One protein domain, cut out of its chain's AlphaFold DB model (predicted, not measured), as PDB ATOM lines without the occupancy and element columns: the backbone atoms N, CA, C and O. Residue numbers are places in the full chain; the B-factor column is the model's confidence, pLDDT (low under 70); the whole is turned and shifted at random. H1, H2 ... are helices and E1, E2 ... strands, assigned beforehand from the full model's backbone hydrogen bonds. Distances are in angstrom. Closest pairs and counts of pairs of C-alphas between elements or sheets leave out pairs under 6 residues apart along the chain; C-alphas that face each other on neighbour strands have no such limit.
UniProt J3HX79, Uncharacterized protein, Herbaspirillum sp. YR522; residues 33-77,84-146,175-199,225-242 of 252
ATOM      1  N   ASP A  33      36.792  28.559 -29.984       79.69
ATOM      2  CA  ASP A  33      36.822  29.775 -30.796       79.69
ATOM      3  C   ASP A  33      35.526  30.580 -30.585       79.69
ATOM      4  O   ASP A  33      34.450  30.063 -30.896       79.69
ATOM      5  N   PRO A  34      35.592  31.808 -30.032       82.69
ATOM      6  CA  PRO A  34      34.408  32.616 -29.761       82.69
ATOM      7  C   PRO A  34      33.922  33.406 -30.987       82.69
ATOM      8  O   PRO A  34      32.960  34.165 -30.876       82.69
ATOM      9  N   ASN A  35      34.612  33.319 -32.126       88.94
ATOM     10  CA  ASN A  35      34.343  34.169 -33.275       88.94
ATOM     11  C   ASN A  35      33.176  33.632 -34.122       88.94
ATOM     12  O   ASN A  35      33.112  32.463 -34.501       88.94
ATOM     13  N   VAL A  36      32.281  34.538 -34.502       93.06
ATOM     14  CA  VAL A  36      31.227  34.333 -35.491       93.06
ATOM     15  C   VAL A  36      31.745  34.787 -36.853       93.06
ATOM     16  O   VAL A  36      31.868  35.985 -37.128       93.06
ATOM     17  N   TYR A  37      32.047  33.819 -37.716       95.12
ATOM     18  CA  TYR A  37      32.655  34.070 -39.021       95.12
ATOM     19  C   TYR A  37      31.643  34.229 -40.155       95.12
ATOM     20  O   TYR A  37      30.571  33.611 -40.172       95.12
ATOM     21  N   VAL A  38      32.049  35.006 -41.155       97.25
ATOM     22  CA  VAL A  38      31.583  34.921 -42.540       97.25
ATOM     23  C   VAL A  38      32.757  35.171 -43.477       97.25
ATOM     24  O   VAL A  38      33.600  36.020 -43.193       97.25
ATOM     25  N   TYR A  39      32.844  34.429 -44.576       96.25
ATOM     26  CA  TYR A  39      33.957  34.551 -45.521       96.25
ATOM     27  C   TYR A  39      33.603  34.090 -46.931       96.25
ATOM     28  O   TYR A  39      32.554  33.493 -47.164       96.25
ATOM     29  N   ASN A  40      34.491  34.374 -47.880       95.44
ATOM     30  CA  ASN A  40      34.389  33.884 -49.250       95.44
ATOM     31  C   ASN A  40      35.052  32.497 -49.429       95.44
ATOM     32  O   ASN A  40      35.768  31.991 -48.561       95.44
ATOM     33  N   ALA A  41      34.839  31.891 -50.599       93.50
ATOM     34  CA  ALA A  41      35.368  30.565 -50.930       93.50
ATOM     35  C   ALA A  41      36.909  30.498 -50.954       93.50
ATOM     36  O   ALA A  41      37.499  29.436 -50.757       93.50
ATOM     37  N   ARG A  42      37.592  31.615 -51.242       89.62
ATOM     38  CA  ARG A  42      39.062  31.669 -51.261       89.62
ATOM     39  C   ARG A  42      39.609  31.544 -49.844       89.62
ATOM     40  O   ARG A  42      40.491  30.718 -49.608       89.62
ATOM     41  N   PHE A  43      39.049  32.304 -48.908       91.12
ATOM     42  CA  PHE A  43      39.395  32.236 -47.495       91.12
ATOM     43  C   PHE A  43      39.114  30.842 -46.917       91.12
ATOM     44  O   PHE A  43      39.982  30.262 -46.266       91.12
ATOM     45  N   GLU A  44      37.956  30.248 -47.230       90.75
ATOM     46  CA  GLU A  44      37.625  28.873 -46.833       90.75
ATOM     47  C   GLU A  44      38.744  27.891 -47.210       90.75
ATOM     48  O   GLU A  44      39.270  27.186 -46.345       90.75
ATOM     49  N   ARG A  45      39.166  27.894 -48.483       88.25
ATOM     50  CA  ARG A  45      40.225  27.007 -48.989       88.25
ATOM     51  C   ARG A  45      41.580  27.278 -48.341       88.25
ATOM     52  O   ARG A  45      42.271  26.333 -47.967       88.25
ATOM     53  N   ASN A  46      41.955  28.548 -48.205       83.75
ATOM     54  CA  ASN A  46      43.263  28.941 -47.679       83.75
ATOM     55  C   ASN A  46      43.429  28.566 -46.199       83.75
ATOM     56  O   ASN A  46      44.505  28.132 -45.790       83.75
ATOM     57  N   PHE A  47      42.363  28.698 -45.406       83.06
ATOM     58  CA  PHE A  47      42.407  28.508 -43.951       83.06
ATOM     59  C   PHE A  47      41.724  27.215 -43.472       83.06
ATOM     60  O   PHE A  47      41.733  26.912 -42.272       83.06
ATOM     61  N   LYS A  48      41.189  26.417 -44.411       84.81
ATOM     62  CA  LYS A  48      40.421  25.185 -44.162       84.81
ATOM     63  C   LYS A  48      39.265  25.431 -43.189       84.81
ATOM     64  O   LYS A  48      39.117  24.717 -42.191       84.81
ATOM     65  N   MET A  49      38.527  26.509 -43.439       85.69
ATOM     66  CA  MET A  49      37.380  26.902 -42.622       85.69
ATOM     67  C   MET A  49      36.128  26.107 -43.039       85.69
ATOM     68  O   MET A  49      36.101  25.582 -44.149       85.69
ATOM     69  N   PRO A  50      35.103  25.976 -42.181       88.56
ATOM     70  CA  PRO A  50      33.906  25.200 -42.507       88.56
ATOM     71  C   PRO A  50      33.071  25.801 -43.654       88.56
ATOM     72  O   PRO A  50      32.880  27.012 -43.733       88.56
ATOM     73  N   HIS A  51      32.522  24.989 -44.550       90.94
ATOM     74  CA  HIS A  51      31.790  25.524 -45.704       90.94
ATOM     75  C   HIS A  51      30.520  26.297 -45.301       90.94
ATOM     76  O   HIS A  51      30.137  27.274 -45.939       90.94
ATOM     77  N   GLU A  52      29.882  25.907 -44.193       89.69
ATOM     78  CA  GLU A  52      28.605  26.454 -43.725       89.69
ATOM     79  C   GLU A  52      28.631  27.947 -43.346       89.69
ATOM     80  O   GLU A  52      27.572  28.571 -43.243       89.69
ATOM     81  N   TRP A  53      29.809  28.540 -43.125       93.38
ATOM     82  CA  TRP A  53      29.936  29.975 -42.825       93.38
ATOM     83  C   TRP A  53      30.326  30.809 -44.047       93.38
ATOM     84  O   TRP A  53      30.412  32.037 -43.948       93.38
ATOM     85  N   MET A  54      30.526  30.166 -45.199       96.00
ATOM     86  CA  MET A  54      30.808  30.847 -46.452       96.00
ATOM     87  C   MET A  54      29.582  31.633 -46.935       96.00
ATOM     88  O   MET A  54      28.433  31.233 -46.743       96.00
ATOM     89  N   SER A  55      29.820  32.764 -47.592       96.38
ATOM     90  CA  SER A  55      28.772  33.516 -48.271       96.38
ATOM     91  C   SER A  55      29.297  34.220 -49.516       96.38
ATOM     92  O   SER A  55      30.093  35.153 -49.417       96.38
ATOM     93  N   ASP A  56      28.720  33.897 -50.673       94.12
ATOM     94  CA  ASP A  56      28.990  34.579 -51.952       94.12
ATOM     95  C   ASP A  56      28.497  36.037 -51.982       94.12
ATOM     96  O   ASP A  56      28.785  36.799 -52.907       94.12
ATOM     97  N   ARG A  57      27.718  36.443 -50.969       94.06
ATOM     98  CA  ARG A  57      27.273  37.832 -50.791       94.06
ATOM     99  C   ARG A  57      28.315  38.716 -50.106       94.06
ATOM    100  O   ARG A  57      28.143  39.931 -50.128       94.06
ATOM    101  N   LEU A  58      29.354  38.135 -49.498       95.25
ATOM    102  CA  LEU A  58      30.430  38.911 -48.886       95.25
ATOM    103  C   LEU A  58      31.359  39.426 -49.991       95.25
ATOM    104  O   LEU A  58      31.896  38.644 -50.774       95.25
ATOM    105  N   ARG A  59      31.516  40.747 -50.079       92.06
ATOM    106  CA  ARG A  59      32.313  41.418 -51.114       92.06
ATOM    107  C   ARG A  59      33.297  42.389 -50.478       92.06
ATOM    108  O   ARG A  59      33.038  42.906 -49.395       92.06
ATOM    109  N   HIS A  60      34.386  42.654 -51.199       92.62
ATOM    110  CA  HIS A  60      35.436  43.615 -50.847       92.62
ATOM    111  C   HIS A  60      36.230  43.307 -49.563       92.62
ATOM    112  O   HIS A  60      37.021  44.128 -49.109       92.62
ATOM    113  N   VAL A  61      36.022  42.123 -48.993       95.81
ATOM    114  CA  VAL A  61      36.733  41.569 -47.844       95.81
ATOM    115  C   VAL A  61      36.704  40.048 -47.982       95.81
ATOM    116  O   VAL A  61      35.726  39.489 -48.491       95.81
ATOM    117  N   ASP A  62      37.754  39.365 -47.534       94.75
ATOM    118  CA  ASP A  62      37.815  37.904 -47.610       94.75
ATOM    119  C   ASP A  62      37.104  37.223 -46.451       94.75
ATOM    120  O   ASP A  62      36.469  36.183 -46.637       94.75
ATOM    121  N   ALA A  63      37.203  37.816 -45.263       95.81
ATOM    122  CA  ALA A  63      36.532  37.332 -44.072       95.81
ATOM    123  C   ALA A  63      36.221  38.447 -43.081       95.81
ATOM    124  O   ALA A  63      36.957  39.426 -42.951       95.81
ATOM    125  N   VAL A  64      35.151  38.224 -42.330       96.94
ATOM    126  CA  VAL A  64      34.756  39.007 -41.166       96.94
ATOM    127  C   VAL A  64      34.560  38.045 -40.003       96.94
ATOM    128  O   VAL A  64      33.897  37.014 -40.143       96.94
ATOM    129  N   ALA A  65      35.141  38.378 -38.857       95.00
ATOM    130  CA  ALA A  65      35.026  37.613 -37.626       95.00
ATOM    131  C   ALA A  65      34.594  38.547 -36.496       95.00
ATOM    132  O   ALA A  65      35.331  39.461 -36.140       95.00
ATOM    133  N   TRP A  66      33.404  38.334 -35.941       94.38
ATOM    134  CA  TRP A  66      32.921  39.093 -34.786       94.38
ATOM    135  C   TRP A  66      33.035  38.261 -33.515       94.38
ATOM    136  O   TRP A  66      32.815  37.055 -33.565       94.38
ATOM    137  N   ARG A  67      33.340  38.875 -32.372       90.75
ATOM    138  CA  ARG A  67      33.389  38.175 -31.077       90.75
ATOM    139  C   ARG A  67      32.931  39.050 -29.923       90.75
ATOM    140  O   ARG A  67      33.076  40.272 -29.969       90.75
ATOM    141  N   VAL A  68      32.511  38.386 -28.846       86.69
ATOM    142  CA  VAL A  68      32.464  38.964 -27.500       86.69
ATOM    143  C   VAL A  68      33.743  38.597 -26.762       86.69
ATOM    144  O   VAL A  68      34.122  37.430 -26.688       86.69
ATOM    145  N   VAL A  69      34.394  39.598 -26.190       80.19
ATOM    146  CA  VAL A  69      35.514  39.447 -25.271       80.19
ATOM    147  C   VAL A  69      34.967  39.530 -23.843       80.19
ATOM    148  O   VAL A  69      34.504  40.601 -23.431       80.19
ATOM    149  N   PRO A  70      34.966  38.407 -23.098       67.06
ATOM    150  CA  PRO A  70      34.509  38.388 -21.714       67.06
ATOM    151  C   PRO A  70      35.487  39.135 -20.797       67.06
ATOM    152  O   PRO A  70      36.662  39.302 -21.125       67.06
ATOM    153  N   ASP A  71      34.998  39.542 -19.622       61.59
ATOM    154  CA  ASP A  71      35.807  40.092 -18.523       61.59
ATOM    155  C   ASP A  71      36.631  41.346 -18.875       61.59
ATOM    156  O   ASP A  71      37.723  41.566 -18.339       61.59
ATOM    157  N   TYR A  72      36.105  42.214 -19.743       60.81
ATOM    158  CA  TYR A  72      36.768  43.471 -20.068       60.81
ATOM    159  C   TYR A  72      36.655  44.488 -18.919       60.81
ATOM    160  O   TYR A  72      35.611  45.088 -18.676       60.81
ATOM    161  N   GLY A  73      37.753  44.704 -18.197       58.31
ATOM    162  CA  GLY A  73      37.887  45.816 -17.257       58.31
ATOM    163  C   GLY A  73      38.416  47.055 -17.969       58.31
ATOM    164  O   GLY A  73      39.513  47.010 -18.524       58.31
ATOM    165  N   SER A  74      37.684  48.168 -17.926       59.31
ATOM    166  CA  SER A  74      38.244  49.471 -18.285       59.31
ATOM    167  C   SER A  74      38.539  50.244 -17.013       59.31
ATOM    168  O   SER A  74      37.639  50.483 -16.209       59.31
ATOM    169  N   CYS A  75      39.792  50.650 -16.835       60.75
ATOM    170  CA  CYS A  75      40.147  51.574 -15.772       60.75
ATOM    171  C   CYS A  75      40.202  52.984 -16.342       60.75
ATOM    172  O   CYS A  75      40.889  53.235 -17.333       60.75
ATOM    173  N   ARG A  76      39.455  53.895 -15.726       58.41
ATOM    174  CA  ARG A  76      39.504  55.319 -16.037       58.41
ATOM    175  C   ARG A  76      40.131  56.041 -14.857       58.41
ATOM    176  O   ARG A  76      39.884  55.699 -13.702       58.41
ATOM    177  N   TRP A  77      40.967  57.015 -15.179       60.09
ATOM    178  CA  TRP A  77      41.390  58.013 -14.215       60.09
ATOM    179  C   TRP A  77      40.285  59.067 -14.173       60.09
ATOM    180  O   TRP A  77      40.006  59.684 -15.203       60.09
ATOM    181  N   CYS A  84      38.253  51.279 -11.723       62.97
ATOM    182  CA  CYS A  84      38.169  50.161 -12.661       62.97
ATOM    183  C   CYS A  84      36.741  49.622 -12.688       62.97
ATOM    184  O   CYS A  84      36.293  48.986 -11.736       62.97
ATOM    185  N   GLU A  85      36.045  49.848 -13.796       60.78
ATOM    186  CA  GLU A  85      34.752  49.229 -14.051       60.78
ATOM    187  C   GLU A  85      34.967  47.951 -14.858       60.78
ATOM    188  O   GLU A  85      35.622  47.946 -15.904       60.78
ATOM    189  N   ARG A  86      34.401  46.844 -14.373       57.19
ATOM    190  CA  ARG A  86      34.193  45.667 -15.215       57.19
ATOM    191  C   ARG A  86      33.030  45.981 -16.139       57.19
ATOM    192  O   ARG A  86      31.873  45.885 -15.738       57.19
ATOM    193  N   VAL A  87      33.347  46.383 -17.363       57.66
ATOM    194  CA  VAL A  87      32.350  46.456 -18.422       57.66
ATOM    195  C   VAL A  87      31.970  45.013 -18.729       57.66
ATOM    196  O   VAL A  87      32.839  44.180 -18.975       57.66
ATOM    197  N   ALA A  88      30.681  44.687 -18.648       61.72
ATOM    198  CA  ALA A  88      30.254  43.291 -18.720       61.72
ATOM    199  C   ALA A  88      30.695  42.610 -20.031       61.72
ATOM    200  O   ALA A  88      30.966  41.412 -20.021       61.72
ATOM    201  N   LEU A  89      30.785  43.362 -21.140       75.00
ATOM    202  CA  LEU A  89      31.118  42.847 -22.470       75.00
ATOM    203  C   LEU A  89      31.884  43.894 -23.299       75.00
ATOM    204  O   LEU A  89      31.507  45.066 -23.326       75.00
ATOM    205  N   ARG A  90      32.923  43.456 -24.021       84.56
ATOM    206  CA  ARG A  90      33.534  44.181 -25.151       84.56
ATOM    207  C   ARG A  90      33.299  43.367 -26.416       84.56
ATOM    208  O   ARG A  90      33.490  42.159 -26.381       84.56
ATOM    209  N   CYS A  91      32.918  43.995 -27.521       89.31
ATOM    210  CA  CYS A  91      32.745  43.305 -28.798       89.31
ATOM    211  C   CYS A  91      33.765  43.812 -29.807       89.31
ATOM    212  O   CYS A  91      34.165  44.976 -29.780       89.31
ATOM    213  N   GLU A  92      34.217  42.926 -30.684       91.88
ATOM    214  CA  GLU A  92      35.265  43.219 -31.659       91.88
ATOM    215  C   GLU A  92      34.930  42.594 -33.002       91.88
ATOM    216  O   GLU A  92      34.285  41.546 -33.062       91.88
ATOM    217  N   ILE A  93      35.379  43.246 -34.071       94.50
ATOM    218  CA  ILE A  93      35.264  42.758 -35.443       94.50
ATOM    219  C   ILE A  93      36.651  42.756 -36.068       94.50
ATOM    220  O   ILE A  93      37.266  43.811 -36.185       94.50
ATOM    221  N   ASP A  94      37.104  41.594 -36.525       94.00
ATOM    222  CA  ASP A  94      38.302  41.461 -37.345       94.00
ATOM    223  C   ASP A  94      37.893  41.335 -38.820       94.00
ATOM    224  O   ASP A  94      37.019  40.540 -39.178       94.00
ATOM    225  N   LEU A  95      38.553  42.107 -39.674       95.12
ATOM    226  CA  LEU A  95      38.390  42.134 -41.122       95.12
ATOM    227  C   LEU A  95      39.673  41.640 -41.780       95.12
ATOM    228  O   LEU A  95      40.759  42.062 -41.382       95.12
ATOM    229  N   TYR A  96      39.544  40.791 -42.796       93.75
ATOM    230  CA  TYR A  96      40.670  40.196 -43.513       93.75
ATOM    231  C   TYR A  96      40.653  40.565 -44.991       93.75
ATOM    232  O   TYR A  96      39.653  40.347 -45.673       93.75
ATOM    233  N   PHE A  97      41.776  41.080 -45.485       94.25
ATOM    234  CA  PHE A  97      41.916  41.578 -46.852       94.25
ATOM    235  C   PHE A  97      43.154  40.991 -47.523       94.25
ATOM    236  O   PHE A  97      44.276  41.284 -47.108       94.25
ATOM    237  N   ASP A  98      42.983  40.180 -48.560       90.50
ATOM    238  CA  ASP A  98      44.082  39.757 -49.420       90.50
ATOM    239  C   ASP A  98      44.629  40.950 -50.207       90.50
ATOM    240  O   ASP A  98      43.885  41.721 -50.816       90.50
ATOM    241  N   HIS A  99      45.953  41.088 -50.218       85.62
ATOM    242  CA  HIS A  99      46.623  42.195 -50.898       85.62
ATOM    243  C   HIS A  99      46.385  42.230 -52.406       85.62
ATOM    244  O   HIS A  99      46.456  43.310 -52.990       85.62
ATOM    245  N   GLY A 100      46.152  41.073 -53.033       84.31
ATOM    246  CA  GLY A 100      45.954  40.981 -54.477       84.31
ATOM    247  C   GLY A 100      44.589  41.499 -54.920       84.31
ATOM    248  O   GLY A 100      44.495  42.145 -55.961       84.31
ATOM    249  N   ASP A 101      43.557  41.260 -54.110       81.25
ATOM    250  CA  ASP A 101      42.168  41.537 -54.493       81.25
ATOM    251  C   ASP A 101      41.610  42.794 -53.810       81.25
ATOM    252  O   ASP A 101      40.773  43.503 -54.380       81.25
ATOM    253  N   HIS A 102      42.046  43.080 -52.579       80.12
ATOM    254  CA  HIS A 102      41.415  44.056 -51.687       80.12
ATOM    255  C   HIS A 102      42.448  44.938 -50.967       80.12
ATOM    256  O   HIS A 102      42.499  45.012 -49.739       80.12
ATOM    257  N   GLY A 103      43.285  45.634 -51.738       85.44
ATOM    258  CA  GLY A 103      44.271  46.571 -51.198       85.44
ATOM    259  C   GLY A 103      43.630  47.708 -50.392       85.44
ATOM    260  O   GLY A 103      42.867  48.512 -50.928       85.44
ATOM    261  N   LEU A 104      43.967  47.797 -49.104       92.19
ATOM    262  CA  LEU A 104      43.579  48.922 -48.252       92.19
ATOM    263  C   LEU A 104      44.481  50.145 -48.502       92.19
ATOM    264  O   LEU A 104      45.661  49.981 -48.829       92.19
ATOM    265  N   PRO A 105      43.965  51.374 -48.320       92.81
ATOM    266  CA  PRO A 105      44.674  52.591 -48.683       92.81
ATOM    267  C   PRO A 105      45.572  53.044 -47.524       92.81
ATOM    268  O   PRO A 105      45.312  54.024 -46.828       92.81
ATOM    269  N   TRP A 106      46.606  52.249 -47.260       91.38
ATOM    270  CA  TRP A 106      47.515  52.456 -46.140       91.38
ATOM    271  C   TRP A 106      48.282  53.776 -46.253       91.38
ATOM    272  O   TRP A 106      48.889  54.067 -47.283       91.38
ATOM    273  N   HIS A 107      48.364  54.522 -45.154       89.94
ATOM    274  CA  HIS A 107      49.319  55.614 -45.020       89.94
ATOM    275  C   HIS A 107      50.744  55.044 -45.053       89.94
ATOM    276  O   HIS A 107      51.063  54.108 -44.313       89.94
ATOM    277  N   VAL A 108      51.625  55.605 -45.884       84.25
ATOM    278  CA  VAL A 108      52.986  55.072 -46.096       84.25
ATOM    279  C   VAL A 108      53.796  54.995 -44.798       84.25
ATOM    280  O   VAL A 108      54.424  53.974 -44.538       84.25
ATOM    281  N   ASP A 109      53.660  56.006 -43.938       83.56
ATOM    282  CA  ASP A 109      54.369  56.089 -42.653       83.56
ATOM    283  C   ASP A 109      53.623  55.470 -41.462       83.56
ATOM    284  O   ASP A 109      54.106  55.553 -40.333       83.56
ATOM    285  N   ALA A 110      52.435  54.882 -41.661       79.81
ATOM    286  CA  ALA A 110      51.697  54.316 -40.535       79.81
ATOM    287  C   ALA A 110      52.427  53.065 -40.000       79.81
ATOM    288  O   ALA A 110      52.571  52.085 -40.741       79.81
ATOM    289  N   PRO A 111      52.908  53.085 -38.741       76.00
ATOM    290  CA  PRO A 111      53.661  51.977 -38.178       76.00
ATOM    291  C   PRO A 111      52.745  50.773 -37.987       76.00
ATOM    292  O   PRO A 111      51.576  50.924 -37.672       76.00
ATOM    293  N   GLU A 112      53.265  49.561 -38.133       70.81
ATOM    294  CA  GLU A 112      52.498  48.361 -37.800       70.81
ATOM    295  C   GLU A 112      52.036  48.412 -36.332       70.81
ATOM    296  O   GLU A 112      52.847  48.662 -35.437       70.81
ATOM    297  N   PHE A 113      50.736  48.217 -36.087       71.00
ATOM    298  CA  PHE A 113      50.151  48.355 -34.757       71.00
ATOM    299  C   PHE A 113      49.345  47.117 -34.373       71.00
ATOM    300  O   PHE A 113      48.166  46.951 -34.699       71.00
ATOM    301  N   TRP A 114      50.008  46.250 -33.619       64.06
ATOM    302  CA  TRP A 114      49.451  44.997 -33.147       64.06
ATOM    303  C   TRP A 114      48.993  45.118 -31.688       64.06
ATOM    304  O   TRP A 114      49.770  45.524 -30.824       64.06
ATOM    305  N   ASP A 115      47.749  44.719 -31.416       61.66
ATOM    306  CA  ASP A 115      47.257  44.455 -30.061       61.66
ATOM    307  C   ASP A 115      47.193  42.935 -29.828       61.66
ATOM    308  O   ASP A 115      47.108  42.150 -30.779       61.66
ATOM    309  N   SER A 116      47.270  42.539 -28.559       53.59
ATOM    310  CA  SER A 116      47.356  41.170 -28.053       53.59
ATOM    311  C   SER A 116      46.537  40.155 -28.860       53.59
ATOM    312  O   SER A 116      45.313  40.218 -28.937       53.59
ATOM    313  N   ASN A 117      47.218  39.132 -29.392       56.94
ATOM    314  CA  ASN A 117      46.576  38.010 -30.084       56.94
ATOM    315  C   ASN A 117      45.703  37.133 -29.176       56.94
ATOM    316  O   ASN A 117      44.994  36.270 -29.701       56.94
ATOM    317  N   TYR A 118      45.769  37.286 -27.850       52.69
ATOM    318  CA  TYR A 118      44.987  36.463 -26.931       52.69
ATOM    319  C   TYR A 118      43.497  36.778 -27.153       52.69
ATOM    320  O   TYR A 118      43.058  37.885 -26.864       52.69
ATOM    321  N   TRP A 119      42.757  35.811 -27.710       57.59
ATOM    322  CA  TRP A 119      41.347  35.882 -28.152       57.59
ATOM    323  C   TRP A 119      41.044  36.508 -29.523       57.59
ATOM    324  O   TRP A 119      39.893  36.459 -29.952       57.59
ATOM    325  N   SER A 120      42.039  37.019 -30.255       66.88
ATOM    326  CA  SER A 120      41.828  37.459 -31.648       66.88
ATOM    327  C   SER A 120      41.539  36.273 -32.575       66.88
ATOM    328  O   SER A 120      42.071  35.175 -32.372       66.88
ATOM    329  N   SER A 121      40.769  36.491 -33.646       70.81
ATOM    330  CA  SER A 121      40.519  35.449 -34.658       70.81
ATOM    331  C   SER A 121      41.826  34.941 -35.292       70.81
ATOM    332  O   SER A 121      41.935  33.778 -35.679       70.81
ATOM    333  N   SER A 122      42.882  35.764 -35.299       70.06
ATOM    334  CA  SER A 122      44.211  35.390 -35.793       70.06
ATOM    335  C   SER A 122      44.880  34.293 -34.971       70.06
ATOM    336  O   SER A 122      45.626  33.490 -35.529       70.06
ATOM    337  N   TYR A 123      44.620  34.191 -33.664       74.06
ATOM    338  CA  TYR A 123      45.137  33.074 -32.862       74.06
ATOM    339  C   TYR A 123      44.580  31.731 -33.350       74.06
ATOM    340  O   TYR A 123      45.305  30.733 -33.426       74.06
ATOM    341  N   PHE A 124      43.306  31.719 -33.733       73.19
ATOM    342  CA  PHE A 124      42.630  30.519 -34.204       73.19
ATOM    343  C   PHE A 124      42.993  30.185 -35.659       73.19
ATOM    344  O   PHE A 124      43.190  29.012 -35.992       73.19
ATOM    345  N   LEU A 125      43.198  31.207 -36.498       76.06
ATOM    346  CA  LEU A 125      43.612  31.062 -37.900       76.06
ATOM    347  C   LEU A 125      45.103  30.720 -38.063       76.06
ATOM    348  O   LEU A 125      45.455  29.864 -38.872       76.06
ATOM    349  N   SER A 126      45.999  31.321 -37.275       67.69
ATOM    350  CA  SER A 126      47.459  31.126 -37.385       67.69
ATOM    351  C   SER A 126      47.903  29.684 -37.124       67.69
ATOM    352  O   SER A 126      48.896  29.226 -37.693       67.69
ATOM    353  N   LYS A 127      47.142  28.906 -36.341       60.91
ATOM    354  CA  LYS A 127      47.398  27.464 -36.185       60.91
ATOM    355  C   LYS A 127      47.149  26.671 -37.469       60.91
ATOM    356  O   LYS A 127      47.787  25.637 -37.647       60.91
ATOM    357  N   ALA A 128      46.285  27.152 -38.368       54.84
ATOM    358  CA  ALA A 128      46.133  26.600 -39.717       54.84
ATOM    359  C   ALA A 128      47.373  26.863 -40.592       54.84
ATOM    360  O   ALA A 128      47.692  26.067 -41.470       54.84
ATOM    361  N   LEU A 129      48.086  27.961 -40.323       56.06
ATOM    362  CA  LEU A 129      49.127  28.530 -41.180       56.06
ATOM    363  C   LEU A 129      50.551  28.345 -40.663       56.06
ATOM    364  O   LEU A 129      51.441  29.110 -41.031       56.06
ATOM    365  N   ARG A 130      50.809  27.339 -39.823       51.38
ATOM    366  CA  ARG A 130      52.119  27.092 -39.188       51.38
ATOM    367  C   ARG A 130      53.321  26.884 -40.141       51.38
ATOM    368  O   ARG A 130      54.364  26.417 -39.694       51.38
ATOM    369  N   LYS A 131      53.221  27.227 -41.430       41.97
ATOM    370  CA  LYS A 131      54.306  27.173 -42.410       41.97
ATOM    371  C   LYS A 131      54.820  28.497 -42.979       41.97
ATOM    372  O   LYS A 131      55.802  28.421 -43.708       41.97
ATOM    373  N   THR A 132      54.306  29.681 -42.651       37.41
ATOM    374  CA  THR A 132      54.879  30.913 -43.244       37.41
ATOM    375  C   THR A 132      54.891  32.106 -42.299       37.41
ATOM    376  O   THR A 132      53.836  32.607 -41.936       37.41
ATOM    377  N   GLY A 133      56.099  32.594 -42.003       36.50
ATOM    378  CA  GLY A 133      56.351  33.952 -41.520       36.50
ATOM    379  C   GLY A 133      56.367  34.076 -40.005       36.50
ATOM    380  O   GLY A 133      55.348  33.909 -39.349       36.50
ATOM    381  N   GLY A 134      57.548  34.344 -39.446       40.44
ATOM    382  CA  GLY A 134      57.723  34.586 -38.021       40.44
ATOM    383  C   GLY A 134      56.866  35.750 -37.536       40.44
ATOM    384  O   GLY A 134      56.687  36.740 -38.233       40.44
ATOM    385  N   THR A 135      56.367  35.611 -36.312       40.22
ATOM    386  CA  THR A 135      55.770  36.692 -35.530       40.22
ATOM    387  C   THR A 135      56.741  37.869 -35.472       40.22
ATOM    388  O   THR A 135      57.759  37.791 -34.777       40.22
ATOM    389  N   THR A 136      56.459  38.940 -36.209       42.12
ATOM    390  CA  THR A 136      57.182  40.204 -36.079       42.12
ATOM    391  C   THR A 136      56.971  40.725 -34.654       42.12
ATOM    392  O   THR A 136      55.870  40.661 -34.110       42.12
ATOM    393  N   ALA A 137      58.053  41.133 -33.995       42.50
ATOM    394  CA  ALA A 137      58.052  41.471 -32.575       42.50
ATOM    395  C   ALA A 137      57.085  42.623 -32.237       42.50
ATOM    396  O   ALA A 137      57.009  43.605 -32.973       42.50
ATOM    397  N   MET A 138      56.416  42.524 -31.077       44.97
ATOM    398  CA  MET A 138      55.586  43.581 -30.481       44.97
ATOM    399  C   MET A 138      56.320  44.927 -30.490       44.97
ATOM    400  O   MET A 138      57.304  45.107 -29.769       44.97
ATOM    401  N   LYS A 139      55.805  45.903 -31.238       48.09
ATOM    402  CA  LYS A 139      56.084  47.318 -30.985       48.09
ATOM    403  C   LYS A 139      54.822  47.939 -30.419       48.09
ATOM    404  O   LYS A 139      53.891  48.270 -31.141       48.09
ATOM    405  N   GLN A 140      54.796  48.054 -29.099       45.81
ATOM    406  CA  GLN A 140      53.749  48.753 -28.371       45.81
ATOM    407  C   GLN A 140      53.966  50.262 -28.579       45.81
ATOM    408  O   GLN A 140      54.590  50.926 -27.757       45.81
ATOM    409  N   SER A 141      53.556  50.798 -29.730       50.09
ATOM    410  CA  SER A 141      53.461  52.247 -29.910       50.09
ATOM    411  C   SER A 141      52.076  52.708 -29.474       50.09
ATOM    412  O   SER A 141      51.102  51.975 -29.622       50.09
ATOM    413  N   SER A 142      51.959  53.934 -28.965       56.22
ATOM    414  CA  SER A 142      50.672  54.637 -28.953       56.22
ATOM    415  C   SER A 142      50.020  54.506 -30.334       56.22
ATOM    416  O   SER A 142      50.743  54.590 -31.334       56.22
ATOM    417  N   LEU A 143      48.700  54.278 -30.384       55.88
ATOM    418  CA  LEU A 143      47.936  54.215 -31.635       55.88
ATOM    419  C   LEU A 143      48.384  55.375 -32.545       55.88
ATOM    420  O   LEU A 143      48.238  56.533 -32.144       55.88
ATOM    421  N   PRO A 144      49.002  55.100 -33.706       55.91
ATOM    422  CA  PRO A 144      49.404  56.157 -34.623       55.91
ATOM    423  C   PRO A 144      48.174  56.907 -35.147       55.91
ATOM    424  O   PRO A 144      47.038  56.446 -35.014       55.91
ATOM    425  N   ALA A 145      48.417  58.050 -35.794       61.88
ATOM    426  CA  ALA A 145      47.423  58.694 -36.649       61.88
ATOM    427  C   ALA A 145      46.767  57.656 -37.588       61.88
ATOM    428  O   ALA A 145      47.422  56.691 -37.986       61.88
ATOM    429  N   GLN A 146      45.475  57.846 -37.896       79.50
ATOM    430  CA  GLN A 146      44.652  56.954 -38.729       79.50
ATOM    431  C   GLN A 146      45.467  56.318 -39.873       79.50
ATOM    432  O   GLN A 146      46.003  57.047 -40.709       79.50
ATOM    433  N   LEU A 175      39.247  52.062 -34.290       89.06
ATOM    434  CA  LEU A 175      40.278  51.135 -34.736       89.06
ATOM    435  C   LEU A 175      41.035  50.607 -33.512       89.06
ATOM    436  O   LEU A 175      41.623  51.388 -32.766       89.06
ATOM    437  N   LEU A 176      41.015  49.291 -33.312       85.31
ATOM    438  CA  LEU A 176      41.653  48.632 -32.169       85.31
ATOM    439  C   LEU A 176      43.035  48.089 -32.488       85.31
ATOM    440  O   LEU A 176      43.885  48.084 -31.614       85.31
ATOM    441  N   SER A 177      43.250  47.574 -33.697       85.75
ATOM    442  CA  SER A 177      44.567  47.156 -34.182       85.75
ATOM    443  C   SER A 177      44.546  46.938 -35.689       85.75
ATOM    444  O   SER A 177      43.482  46.824 -36.297       85.75
ATOM    445  N   TYR A 178      45.720  46.856 -36.304       87.69
ATOM    446  CA  TYR A 178      45.854  46.409 -37.682       87.69
ATOM    447  C   TYR A 178      47.220  45.782 -37.919       87.69
ATOM    448  O   TYR A 178      48.233  46.180 -37.353       87.69
ATOM    449  N   ASP A 179      47.244  44.809 -38.807       85.06
ATOM    450  CA  ASP A 179      48.456  44.111 -39.191       85.06
ATOM    451  C   ASP A 179      48.426  43.972 -40.707       85.06
ATOM    452  O   ASP A 179      47.504  43.383 -41.277       85.06
ATOM    453  N   ARG A 180      49.407  44.582 -41.373       86.38
ATOM    454  CA  ARG A 180      49.462  44.589 -42.835       86.38
ATOM    455  C   ARG A 180      49.810  43.218 -43.388       86.38
ATOM    456  O   ARG A 180      49.582  43.010 -44.558       86.38
ATOM    457  N   SER A 181      50.334  42.305 -42.585       81.75
ATOM    458  CA  SER A 181      50.830  40.997 -43.011       81.75
ATOM    459  C   SER A 181      50.402  39.884 -42.056       81.75
ATOM    460  O   SER A 181      51.111  38.889 -41.899       81.75
ATOM    461  N   ALA A 182      49.218  40.035 -41.451       74.62
ATOM    462  CA  ALA A 182      48.712  39.168 -40.391       74.62
ATOM    463  C   ALA A 182      48.784  37.687 -40.758       74.62
ATOM    464  O   ALA A 182      49.058  36.836 -39.910       74.62
ATOM    465  N   LEU A 183      48.512  37.380 -42.030       77.56
ATOM    466  CA  LEU A 183      48.524  36.029 -42.573       77.56
ATOM    467  C   LEU A 183      49.138  36.047 -43.981       77.56
ATOM    468  O   LEU A 183      48.406  36.071 -44.961       77.56
ATOM    469  N   ALA A 184      50.470  36.020 -44.084       72.56
ATOM    470  CA  ALA A 184      51.258  35.949 -45.328       72.56
ATOM    471  C   ALA A 184      50.893  36.980 -46.425       72.56
ATOM    472  O   ALA A 184      51.644  37.928 -46.626       72.56
ATOM    473  N   SER A 185      49.784  36.787 -47.151       81.12
ATOM    474  CA  SER A 185      49.255  37.696 -48.183       81.12
ATOM    475  C   SER A 185      48.004  38.471 -47.752       81.12
ATOM    476  O   SER A 185      47.379  39.130 -48.583       81.12
ATOM    477  N   THR A 186      47.608  38.377 -46.486       85.81
ATOM    478  CA  THR A 186      46.367  38.952 -45.969       85.81
ATOM    479  C   THR A 186      46.656  39.936 -44.844       85.81
ATOM    480  O   THR A 186      47.302  39.587 -43.850       85.81
ATOM    481  N   ALA A 187      46.108  41.140 -44.974       89.81
ATOM    482  CA  ALA A 187      46.057  42.126 -43.910       89.81
ATOM    483  C   ALA A 187      44.857  41.887 -42.985       89.81
ATOM    484  O   ALA A 187      43.809  41.406 -43.418       89.81
ATOM    485  N   ARG A 188      44.992  42.292 -41.722       90.56
ATOM    486  CA  ARG A 188      43.926  42.311 -40.721       90.56
ATOM    487  C   ARG A 188      43.669  43.730 -40.235       90.56
ATOM    488  O   ARG A 188      44.608  44.456 -39.915       90.56
ATOM    489  N   VAL A 189      42.399  44.080 -40.076       91.88
ATOM    490  CA  VAL A 189      41.951  45.284 -39.366       91.88
ATOM    491  C   VAL A 189      40.992  44.866 -38.263       91.88
ATOM    492  O   VAL A 189      40.012  44.186 -38.545       91.88
ATOM    493  N   SER A 190      41.257  45.267 -37.024       91.50
ATOM    494  CA  SER A 190      40.399  44.972 -35.874       91.50
ATOM    495  C   SER A 190      39.709  46.252 -35.415       91.50
ATOM    496  O   SER A 190      40.369  47.258 -35.148       91.50
ATOM    497  N   LEU A 191      38.389  46.215 -35.300       92.31
ATOM    498  CA  LEU A 191      37.542  47.346 -34.937       92.31
ATOM    499  C   LEU A 191      36.772  47.048 -33.651       92.31
ATOM    500  O   LEU A 191      36.418  45.899 -33.378       92.31
ATOM    501  N   ALA A 192      36.452  48.096 -32.893       90.00
ATOM    502  CA  ALA A 192      35.503  48.009 -31.795       90.00
ATOM    503  C   ALA A 192      34.125  47.682 -32.374       90.00
ATOM    504  O   ALA A 192      33.525  48.491 -33.081       90.00
ATOM    505  N   GLY A 193      33.659  46.466 -32.112       87.81
ATOM    506  CA  GLY A 193      32.387  45.959 -32.594       87.81
ATOM    507  C   GLY A 193      31.225  46.438 -31.720       87.81
ATOM    508  O   GLY A 193      31.408  46.674 -30.523       87.81
ATOM    509  N   PRO A 194      30.016  46.557 -32.285       88.94
ATOM    510  CA  PRO A 194      28.817  46.777 -31.490       88.94
ATOM    511  C   PRO A 194      28.494  45.555 -30.623       88.94
ATOM    512  O   PRO A 194      28.650  44.411 -31.064       88.94
ATOM    513  N   CYS A 195      28.034  45.819 -29.398       89.06
ATOM    514  CA  CYS A 195      27.444  44.815 -28.507       89.06
ATOM    515  C   CYS A 195      25.910  44.915 -28.417       89.06
ATOM    516  O   CYS A 195      25.287  44.182 -27.654       89.06
ATOM    517  N   ASP A 196      25.310  45.857 -29.142       87.50
ATOM    518  CA  ASP A 196      23.885  46.181 -29.144       87.50
ATOM    519  C   ASP A 196      23.162  45.573 -30.350       87.50
ATOM    520  O   ASP A 196      22.142  44.902 -30.184       87.50
ATOM    521  N   ASP A 197      23.707  45.762 -31.550       87.81
ATOM    522  CA  ASP A 197      23.140  45.238 -32.791       87.81
ATOM    523  C   ASP A 197      24.229  44.833 -33.799       87.81
ATOM    524  O   ASP A 197      25.249  45.519 -33.917       87.81
ATOM    525  N   PRO A 198      24.045  43.733 -34.553       91.19
ATOM    526  CA  PRO A 198      24.969  43.380 -35.619       91.19
ATOM    527  C   PRO A 198      24.939  44.445 -36.728       91.19
ATOM    528  O   PRO A 198      23.862  44.857 -37.162       91.19
ATOM    529  N   PRO A 199      26.099  44.876 -37.247       93.75
ATOM    530  CA  PRO A 199      26.122  45.826 -38.347       93.75
ATOM    531  C   PRO A 199      25.595  45.178 -39.635       93.75
ATOM    532  O   PRO A 199      25.913  44.028 -39.943       93.75
ATOM    533  N   GLY A 225      22.725  38.709 -44.044       94.25
ATOM    534  CA  GLY A 225      21.699  38.574 -42.996       94.25
ATOM    535  C   GLY A 225      21.869  37.316 -42.136       94.25
ATOM    536  O   GLY A 225      21.766  37.387 -40.918       94.25
ATOM    537  N   SER A 226      22.274  36.194 -42.738       94.12
ATOM    538  CA  SER A 226      22.563  34.955 -41.999       94.12
ATOM    539  C   SER A 226      23.739  35.082 -41.025       94.12
ATOM    540  O   SER A 226      23.783  34.381 -40.018       94.12
ATOM    541  N   TRP A 227      24.707  35.960 -41.298       95.19
ATOM    542  CA  TRP A 227      25.771  36.271 -40.345       95.19
ATOM    543  C   TRP A 227      25.256  37.177 -39.226       95.19
ATOM    544  O   TRP A 227      25.543  36.914 -38.060       95.19
ATOM    545  N   GLN A 228      24.442  38.183 -39.563       94.56
ATOM    546  CA  GLN A 228      23.828  39.078 -38.578       94.56
ATOM    547  C   GLN A 228      22.972  38.297 -37.569       94.56
ATOM    548  O   GLN A 228      23.085  38.523 -36.369       94.56
ATOM    549  N   GLU A 229      22.190  37.317 -38.032       93.31
ATOM    550  CA  GLU A 229      21.409  36.414 -37.175       93.31
ATOM    551  C   GLU A 229      22.295  35.619 -36.203       93.31
ATOM    552  O   GLU A 229      21.990  35.537 -35.012       93.31
ATOM    553  N   ARG A 230      23.427  35.075 -36.678       93.81
ATOM    554  CA  ARG A 230      24.385  34.359 -35.818       93.81
ATOM    555  C   ARG A 230      25.027  35.275 -34.778       93.81
ATOM    556  O   ARG A 230      25.193  34.864 -33.634       93.81
ATOM    557  N   VAL A 231      25.370  36.507 -35.155       93.31
ATOM    558  CA  VAL A 231      25.907  37.507 -34.218       93.31
ATOM    559  C   VAL A 231      24.859  37.887 -33.173       93.31
ATOM    560  O   VAL A 231      25.166  37.894 -31.986       93.31
ATOM    561  N   ALA A 232      23.612  38.135 -33.583       92.06
ATOM    562  CA  ALA A 232      22.516  38.437 -32.663       92.06
ATOM    563  C   ALA A 232      22.267  37.290 -31.667       92.06
ATOM    564  O   ALA A 232      22.072  37.533 -30.475       92.06
ATOM    565  N   HIS A 233      22.332  36.039 -32.132       90.62
ATOM    566  CA  HIS A 233      22.243  34.865 -31.266       90.62
ATOM    567  C   HIS A 233      23.391  34.813 -30.249       90.62
ATOM    568  O   HIS A 233      23.143  34.701 -29.049       90.62
ATOM    569  N   ALA A 234      24.637  34.964 -30.708       89.62
ATOM    570  CA  ALA A 234      25.813  34.954 -29.838       89.62
ATOM    571  C   ALA A 234      25.791  36.099 -28.806       89.62
ATOM    572  O   ALA A 234      26.155  35.901 -27.647       89.62
ATOM    573  N   LEU A 235      25.308  37.285 -29.195       88.12
ATOM    574  CA  LEU A 235      25.067  38.409 -28.286       88.12
ATOM    575  C   LEU A 235      24.052  38.066 -27.198       88.12
ATOM    576  O   LEU A 235      24.295  38.336 -26.022       88.12
ATOM    577  N   HIS A 236      22.927  37.464 -27.580       87.69
ATOM    578  CA  HIS A 236      21.893  37.057 -26.636       87.69
ATOM    579  C   HIS A 236      22.425  36.029 -25.623       87.69
ATOM    580  O   HIS A 236      22.190  36.167 -24.421       87.69
ATOM    581  N   GLU A 237      23.190  35.036 -26.083       85.50
ATOM    582  CA  GLU A 237      23.844  34.050 -25.213       85.50
ATOM    583  C   GLU A 237      24.852  34.701 -24.259       85.50
ATOM    584  O   GLU A 237      24.828  34.438 -23.054       85.50
ATOM    585  N   ALA A 238      25.698  35.599 -24.768       83.06
ATOM    586  CA  ALA A 238      26.683  36.309 -23.961       83.06
ATOM    587  C   ALA A 238      26.021  37.208 -22.904       83.06
ATOM    588  O   ALA A 238      26.436  37.210 -21.746       83.06
ATOM    589  N   ALA A 239      24.951  37.921 -23.263       82.50
ATOM    590  CA  ALA A 239      24.180  38.735 -22.329       82.50
ATOM    591  C   ALA A 239      23.495  37.883 -21.247       82.50
ATOM    592  O   ALA A 239      23.447  38.281 -20.081       82.50
ATOM    593  N   ALA A 240      22.986  36.699 -21.605       81.25
ATOM    594  CA  ALA A 240      22.419  35.757 -20.645       81.25
ATOM    595  C   ALA A 240      23.478  35.220 -19.668       81.25
ATOM    596  O   ALA A 240      23.189  35.098 -18.479       81.25
ATOM    597  N   ALA A 241      24.698  34.962 -20.148       76.19
ATOM    598  CA  ALA A 241      25.821  34.513 -19.325       76.19
ATOM    599  C   ALA A 241      26.411  35.626 -18.437       76.19
ATOM    600  O   ALA A 241      26.888  35.347 -17.338       76.19
ATOM    601  N   ALA A 242      26.369  36.882 -18.894       70.69
ATOM    602  CA  ALA A 242      26.880  38.043 -18.165       70.69
ATOM    603  C   ALA A 242      25.931  38.547 -17.066       70.69
ATOM    604  O   ALA A 242      26.365  39.276 -16.170       70.69
TER     605      ALA A 242
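Overview. This is residues 33 to 77, 84 to 146, 175 to 199 and 225 to 242 of the 252 residues of an uncharacterized protein of Herbaspirillum sp. YR522 (UniProt J3HX79). One twisted sheet of five strands makes the core, with the long helix H3 lying over E1 and E2 on one face and the short helix H2 on the opposite face. At one end of E2 and E5 a small two-stranded ribbon, E3 and E4, turns away from the sheet, and H1 sits near the other end. The printed part has 151 residues, with three named helices and seven named strands in the order E1 H1 E2 E3 E4 E5 H2 E6 E7 H3. The large sheet runs E1 - E2 - E5 - E7 - E6, antiparallel throughout, and the class is mixed, helices and strands. The whole is compact, with a radius of gyration of the C-alphas of 15.8 A and spans of 40 by 40 by 27 A.

Arrangement. The edge strand E1, residues 36 to 39, is the antiparallel neighbour of E2, residues 63 to 70, with N 36 and O 66 within hydrogen-bond range at 2.7 A. E2 runs on into E3, residues 73 to 77, across a break of 2 residues at 74 degrees. E3 is antiparallel to E4, residues 84 to 86, with N 74 and O 85 at 2.9 A. E4 runs on into E5, residues 89 to 98, at 79 degrees. E5 is antiparallel to E2, with N 69 and O 90 at 2.7 A, and to E7, residues 186 to 193, with N 95 and O 189 at 2.8 A. E7 forms a hairpin with the edge strand E6, residues 175 to 183, with N 188 and O 179 at 2.8 A; E6 bends by 76 degrees at residue 180. H1, residues 41 to 47, is on the sheet at a height of 8.6 A, over none of its strands, but only just: 2 of its C-alphas fall on E5. H2, residues 121 to 126, is on the sheet too; its closest C-alphas to E2 are Ser 121 and Ala 65, 6.6 A apart. H1 and H2 are close but not clearly touching, the C-alphas of Phe 47 and Leu 125 being closest at 6.7 A. H3, residues 225 to 242, makes two layers with the sheet, a helix on one face, at a height of 8.9 A; on the local plane it runs along E2 at 3 degrees. Its closest C-alphas to E1 are Val 231 and Val 36, 6.3 A apart. H2 and H3 lie on opposite faces and are apart. In H1, H2 and H3 every O i to N i+4 pair is within hydrogen-bond range.

Along the chain. E1 begins at C-alpha 36 (31.227, 34.333, -35.491). From first to last C-alpha, E2 measures 22.5 A, E5 30.1 A, E7 20.6 A and H3 25.4 A. H3 ends at C-alpha 242 (26.880, 38.043, -18.165).

Size, cuts and confidence. The C-alphas of Arg 45 and Trp 77 are the two farthest apart, at 46.6 A. Cuts leave gaps between C-alphas 77 and 84 of 8.6 A, 146 and 175 of 8.3 A, and 199 and 225 of 9.7 A. The links H1 to E2 and E5 to H2 are long. Mean pLDDT of the printed part is 78.9; residues 70 to 77, 84 to 88, 114 to 120 and 126 to 145 are under 70.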